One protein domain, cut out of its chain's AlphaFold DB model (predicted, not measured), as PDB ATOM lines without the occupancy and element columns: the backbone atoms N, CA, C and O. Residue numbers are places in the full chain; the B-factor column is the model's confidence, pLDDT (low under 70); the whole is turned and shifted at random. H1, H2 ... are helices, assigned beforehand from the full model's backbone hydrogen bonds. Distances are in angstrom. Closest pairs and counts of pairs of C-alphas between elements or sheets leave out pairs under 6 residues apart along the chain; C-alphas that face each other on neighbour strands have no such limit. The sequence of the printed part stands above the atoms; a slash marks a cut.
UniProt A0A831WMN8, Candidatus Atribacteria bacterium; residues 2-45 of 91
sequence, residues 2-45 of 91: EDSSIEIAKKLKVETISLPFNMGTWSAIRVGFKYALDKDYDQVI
ATOM      1  N   GLU A   2     -14.914 -33.166 -35.104       78.06
ATOM      2  CA  GLU A   2     -15.045 -33.908 -33.838       78.06
ATOM      3  C   GLU A   2     -16.520 -34.103 -33.439       78.06
ATOM      4  O   GLU A   2     -16.814 -34.663 -32.388       78.06
ATOM      5  N   ASP A   3     -17.457 -33.645 -34.276       86.12
ATOM      6  CA  ASP A   3     -18.896 -33.738 -34.036       86.12
ATOM      7  C   ASP A   3     -19.529 -35.037 -34.577       86.12
ATOM      8  O   ASP A   3     -18.915 -35.840 -35.284       86.12
ATOM      9  N   SER A   4     -20.811 -35.237 -34.260       87.62
ATOM     10  CA  SER A   4     -21.576 -36.427 -34.661       87.62
ATOM     11  C   SER A   4     -22.109 -36.375 -36.102       87.62
ATOM     12  O   SER A   4     -22.848 -37.273 -36.515       87.62
ATOM     13  N   SER A   5     -21.749 -35.357 -36.894       87.62
ATOM     14  CA  SER A   5     -22.309 -35.120 -38.233       87.62
ATOM     15  C   SER A   5     -22.069 -36.297 -39.187       87.62
ATOM     16  O   SER A   5     -22.969 -36.709 -39.921       87.62
ATOM     17  N   ILE A   6     -20.884 -36.916 -39.122       88.62
ATOM     18  CA  ILE A   6     -20.532 -38.083 -39.950       88.62
ATOM     19  C   ILE A   6     -21.391 -39.303 -39.588       88.62
ATOM     20  O   ILE A   6     -21.811 -40.052 -40.471       88.62
ATOM     21  N   GLU A   7     -21.665 -39.523 -38.303       89.50
ATOM     22  CA  GLU A   7     -22.476 -40.660 -37.859       89.50
ATOM     23  C   GLU A   7     -23.926 -40.533 -38.324       89.50
ATOM     24  O   GLU A   7     -24.525 -41.512 -38.775       89.50
ATOM     25  N   ILE A   8     -24.481 -39.322 -38.246       91.75
ATOM     26  CA  ILE A   8     -25.835 -39.025 -38.718       91.75
ATOM     27  C   ILE A   8     -25.918 -39.242 -40.232       91.75
ATOM     28  O   ILE A   8     -26.805 -39.959 -40.694       91.75
ATOM     29  N   ALA A   9     -24.962 -38.714 -41.002       90.81
ATOM     30  CA  ALA A   9     -24.920 -38.891 -42.454       90.81
ATOM     31  C   ALA A   9     -24.854 -40.376 -42.861       90.81
ATOM     32  O   ALA A   9     -25.610 -40.820 -43.728       90.81
ATOM     33  N   LYS A  10     -24.037 -41.181 -42.166       89.94
ATOM     34  CA  LYS A  10     -23.964 -42.636 -42.385       89.94
ATOM     35  C   LYS A  10     -25.286 -43.344 -42.085       89.94
ATOM     36  O   LYS A  10     -25.690 -44.219 -42.850       89.94
ATOM     37  N   LYS A  11     -25.991 -42.968 -41.010       93.62
ATOM     38  CA  LYS A  11     -27.324 -43.519 -40.687       93.62
ATOM     39  C   LYS A  11     -28.357 -43.195 -41.767       93.62
ATOM     40  O   LYS A  11     -29.204 -44.033 -42.066       93.62
ATOM     41  N   LEU A  12     -28.249 -42.021 -42.386       93.69
ATOM     42  CA  LEU A  12     -29.078 -41.595 -43.516       93.69
ATOM     43  C   LEU A  12     -28.655 -42.220 -44.858       93.69
ATOM     44  O   LEU A  12     -29.260 -41.910 -45.880       93.69
ATOM     45  N   LYS A  13     -27.654 -43.118 -44.866       92.38
ATOM     46  CA  LYS A  13     -27.089 -43.757 -46.069       92.38
ATOM     47  C   LYS A  13     -26.561 -42.748 -47.096       92.38
ATOM     48  O   LYS A  13     -26.581 -43.013 -48.295       92.38
ATOM     49  N   VAL A  14     -26.087 -41.602 -46.618       91.94
ATOM     50  CA  VAL A  14     -25.407 -40.603 -47.442       91.94
ATOM     51  C   VAL A  14     -23.943 -41.005 -47.573       91.94
ATOM     52  O   VAL A  14     -23.316 -41.427 -46.600       91.94
ATOM     53  N   GLU A  15     -23.394 -40.884 -48.777       91.75
ATOM     54  CA  GLU A  15     -21.975 -41.118 -49.001       91.75
ATOM     55  C   GLU A  15     -21.147 -39.980 -48.394       91.75
ATOM     56  O   GLU A  15     -21.434 -38.801 -48.589       91.75
ATOM     57  N   THR A  16     -20.128 -40.336 -47.614       92.50
ATOM     58  CA  THR A  16     -19.321 -39.369 -46.859       92.50
ATOM     59  C   THR A  16     -17.845 -39.574 -47.134       92.50
ATOM     60  O   THR A  16     -17.354 -40.698 -47.024       92.50
ATOM     61  N   ILE A  17     -17.117 -38.484 -47.365       91.31
ATOM     62  CA  ILE A  17     -15.656 -38.488 -47.450       91.31
ATOM     63  C   ILE A  17     -15.106 -37.775 -46.216       91.31
ATOM     64  O   ILE A  17     -15.499 -36.650 -45.914       91.31
ATOM     65  N   SER A  18     -14.202 -38.433 -45.489       90.12
ATOM     66  CA  SER A  18     -13.536 -37.858 -44.319       90.12
ATOM     67  C   SER A  18     -12.073 -37.581 -44.638       90.12
ATOM     68  O   SER A  18     -11.374 -38.452 -45.154       90.12
ATOM     69  N   LEU A  19     -11.617 -36.364 -44.341       89.12
ATOM     70  CA  LEU A  19     -10.215 -35.978 -44.469       89.12
ATOM     71  C   LEU A  19      -9.479 -36.245 -43.148       89.12
ATOM     72  O   LEU A  19     -10.062 -36.029 -42.083       89.12
ATOM     73  N   PRO A  20      -8.204 -36.675 -43.194       86.25
ATOM     74  CA  PRO A  20      -7.455 -37.097 -42.005       86.25
ATOM     75  C   PRO A  20      -7.225 -35.973 -40.984       86.25
ATOM     76  O   PRO A  20      -7.017 -36.242 -39.807       86.25
ATOM     77  N   PHE A  21      -7.270 -34.714 -41.416       85.62
ATOM     78  CA  PHE A  21      -7.214 -33.525 -40.568       85.62
ATOM     79  C   PHE A  21      -7.973 -32.376 -41.246       85.62
ATOM     80  O   PHE A  21      -8.383 -32.484 -42.405       85.62
ATOM     81  N   ASN A  22      -8.199 -31.271 -40.528       84.75
ATOM     82  CA  ASN A  22      -8.862 -30.102 -41.101       84.75
ATOM     83  C   ASN A  22      -7.959 -29.446 -42.160       84.75
ATOM     84  O   ASN A  22      -6.969 -28.800 -41.829       84.75
ATOM     85  N   MET A  23      -8.308 -29.626 -43.434       88.31
ATOM     86  CA  MET A  23      -7.600 -29.045 -44.582       88.31
ATOM     87  C   MET A  23      -8.306 -27.796 -45.140       88.31
ATOM     88  O   MET A  23      -7.947 -27.311 -46.215       88.31
ATOM     89  N   GLY A  24      -9.325 -27.288 -44.442       88.75
ATOM     90  CA  GLY A  24     -10.177 -26.191 -44.895       88.75
ATOM     91  C   GLY A  24     -11.214 -26.595 -45.951       88.75
ATOM     92  O   GLY A  24     -11.121 -27.641 -46.600       88.75
ATOM     93  N   THR A  25     -12.210 -25.727 -46.143       89.56
ATOM     94  CA  THR A  25     -13.375 -25.963 -47.015       89.56
ATOM     95  C   THR A  25     -12.983 -26.208 -48.471       89.56
ATOM     96  O   THR A  25     -13.458 -27.154 -49.093       89.56
ATOM     97  N   TRP A  26     -12.052 -25.416 -49.010       91.75
ATOM     98  CA  TRP A  26     -11.604 -25.554 -50.399       91.75
ATOM     99  C   TRP A  26     -10.965 -26.912 -50.697       91.75
ATOM    100  O   TRP A  26     -11.138 -27.446 -51.792       91.75
ATOM    101  N   SER A  27     -10.258 -27.496 -49.728       92.62
ATOM    102  CA  SER A  27      -9.680 -28.832 -49.878       92.62
ATOM    103  C   SER A  27     -10.769 -29.901 -49.920       92.62
ATOM    104  O   SER A  27     -10.713 -30.783 -50.771       92.62
ATOM    105  N   ALA A  28     -11.795 -29.792 -49.069       91.69
ATOM    106  CA  ALA A  28     -12.944 -30.697 -49.099       91.69
ATOM    107  C   ALA A  28     -13.705 -30.613 -50.431       91.69
ATOM    108  O   ALA A  28     -14.009 -31.646 -51.026       91.69
ATOM    109  N   ILE A  29     -13.917 -29.400 -50.949       93.06
ATOM    110  CA  ILE A  29     -14.532 -29.177 -52.262       93.06
ATOM    111  C   ILE A  29     -13.704 -29.848 -53.367       93.06
ATOM    112  O   ILE A  29     -14.250 -30.614 -54.158       93.06
ATOM    113  N   ARG A  30     -12.378 -29.640 -53.399       94.38
ATOM    114  CA  ARG A  30     -11.485 -30.289 -54.381       94.38
ATOM    115  C   ARG A  30     -11.565 -31.812 -54.334       94.38
ATOM    116  O   ARG A  30     -11.573 -32.448 -55.384       94.38
ATOM    117  N   VAL A  31     -11.629 -32.392 -53.138       95.00
ATOM    118  CA  VAL A  31     -11.787 -33.842 -52.982       95.00
ATOM    119  C   VAL A  31     -13.150 -34.308 -53.495       95.00
ATOM    120  O   VAL A  31     -13.205 -35.323 -54.182       95.00
ATOM    121  N   GLY A  32     -14.221 -33.549 -53.256       93.94
ATOM    122  CA  GLY A  32     -15.539 -33.816 -53.839       93.94
ATOM    123  C   GLY A  32     -15.522 -33.809 -55.372       93.94
ATOM    124  O   GLY A  32     -16.036 -34.735 -55.992       93.94
ATOM    125  N   PHE A  33     -14.858 -32.830 -55.994       94.31
ATOM    126  CA  PHE A  33     -14.675 -32.803 -57.451       94.31
ATOM    127  C   PHE A  33     -13.866 -33.998 -57.961       94.31
ATOM    128  O   PHE A  33     -14.249 -34.618 -58.948       94.31
ATOM    129  N   LYS A  34     -12.767 -34.356 -57.286       95.06
ATOM    130  CA  LYS A  34     -11.968 -35.533 -57.657       95.06
ATOM    131  C   LYS A  34     -12.789 -36.817 -57.570       95.06
ATOM    132  O   LYS A  34     -12.727 -37.630 -58.483       95.06
ATOM    133  N   TYR A  35     -13.575 -36.968 -56.506       95.00
ATOM    134  CA  TYR A  35     -14.494 -38.087 -56.338       95.00
ATOM    135  C   TYR A  35     -15.522 -38.146 -57.469       95.00
ATOM    136  O   TYR A  35     -15.762 -39.215 -58.020       95.00
ATOM    137  N   ALA A  36     -16.087 -36.996 -57.843       95.06
ATOM    138  CA  ALA A  36     -17.060 -36.924 -58.919       95.06
ATOM    139  C   ALA A  36     -16.463 -37.375 -60.266       95.06
ATOM    140  O   ALA A  36     -17.068 -38.170 -60.981       95.06
ATOM    141  N   LEU A  37     -15.245 -36.916 -60.568       94.62
ATOM    142  CA  LEU A  37     -14.501 -37.314 -61.765       94.62
ATOM    143  C   LEU A  37     -14.167 -38.811 -61.771       94.62
ATOM    144  O   LEU A  37     -14.336 -39.464 -62.790       94.62
ATOM    145  N   ASP A  38     -13.741 -39.371 -60.636       96.25
ATOM    146  CA  ASP A  38     -13.385 -40.797 -60.520       96.25
ATOM    147  C   ASP A  38     -14.585 -41.746 -60.650       96.25
ATOM    148  O   ASP A  38     -14.412 -42.956 -60.805       96.25
ATOM    149  N   LYS A  39     -15.798 -41.209 -60.525       94.94
ATOM    150  CA  LYS A  39     -17.067 -41.938 -60.599       94.94
ATOM    151  C   LYS A  39     -17.855 -41.631 -61.872       94.94
ATOM    152  O   LYS A  39     -18.998 -42.069 -61.967       94.94
ATOM    153  N   ASP A  40     -17.256 -40.895 -62.808       94.50
ATOM    154  CA  ASP A  40     -17.867 -40.501 -64.079       94.50
ATOM    155  C   ASP A  40     -19.207 -39.756 -63.904       94.50
ATOM    156  O   ASP A  40     -20.155 -39.960 -64.660       94.50
ATOM    157  N   TYR A  41     -19.314 -38.885 -62.893       94.06
ATOM    158  CA  TYR A  41     -20.479 -38.005 -62.774       94.06
ATOM    159  C   TYR A  41     -20.412 -36.867 -63.798       94.06
ATOM    160  O   TYR A  41     -19.404 -36.170 -63.903       94.06
ATOM    161  N   ASP A  42     -21.533 -36.604 -64.473       90.69
ATOM    162  CA  ASP A  42     -21.625 -35.548 -65.490       90.69
ATOM    163  C   ASP A  42     -21.667 -34.127 -64.903       90.69
ATOM    164  O   ASP A  42     -21.307 -33.155 -65.567       90.69
ATOM    165  N   GLN A  43     -22.193 -33.979 -63.683       90.31
ATOM    166  CA  GLN A  43     -22.495 -32.682 -63.073       90.31
ATOM    167  C   GLN A  43     -22.245 -32.713 -61.565       90.31
ATOM    168  O   GLN A  43     -22.564 -33.690 -60.887       90.31
ATOM    169  N   VAL A  44     -21.725 -31.607 -61.029       92.38
ATOM    170  CA  VAL A  44     -21.488 -31.409 -59.593       92.38
ATOM    171  C   VAL A  44     -22.226 -30.162 -59.132       92.38
ATOM    172  O   VAL A  44     -22.180 -29.124 -59.788       92.38
ATOM    173  N   ILE A  45     -22.887 -30.259 -57.981       91.31
ATOM    174  CA  ILE A  45     -23.532 -29.132 -57.309       91.31
ATOM    175  C   ILE A  45     -22.916 -28.999 -55.921       91.31
ATOM    176  O   ILE A  45     -22.868 -29.965 -55.162       91.31
TER     177      ILE A  45
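This is residues 2 to 45 of the 91 residues of a protein of Candidatus Atribacteria bacterium (UniProt A0A831WMN8). Two helices, the short H1 and the longer H2, lie apart in a loose, open structure, with the long link of residues 12 to 24 passing through the space between them. After H2, residues 39 to 45 turn away from its line and fold back. The printed part has 44 residues, 21 of them, under half, in the two named helices, H1 then H2; it has no named strand, and the class is all helix. It is loose, with a radius of gyration of the C-alphas of 11.7 A and spans of 31 by 24 by 16 A.

Look first at H1, residues 5 to 11, then at H2, residues 25 to 38: the two are apart, with no C-alpha of one within 8 A of the other. In H1 and H2 every O i to N i+4 pair is within hydrogen-bond range.

Find C-alpha 5 at (-22.309, -35.120, -38.233), where H1 begins. H2 runs 20.1 A from C-alpha 25 to C-alpha 38 at (-13.385, -40.797, -60.520).

The C-alphas of Glu 2 and Asp 42 are the two farthest apart, at 32.4 A. The printed part has no cut, and no printed residue is under 70 in pLDDT.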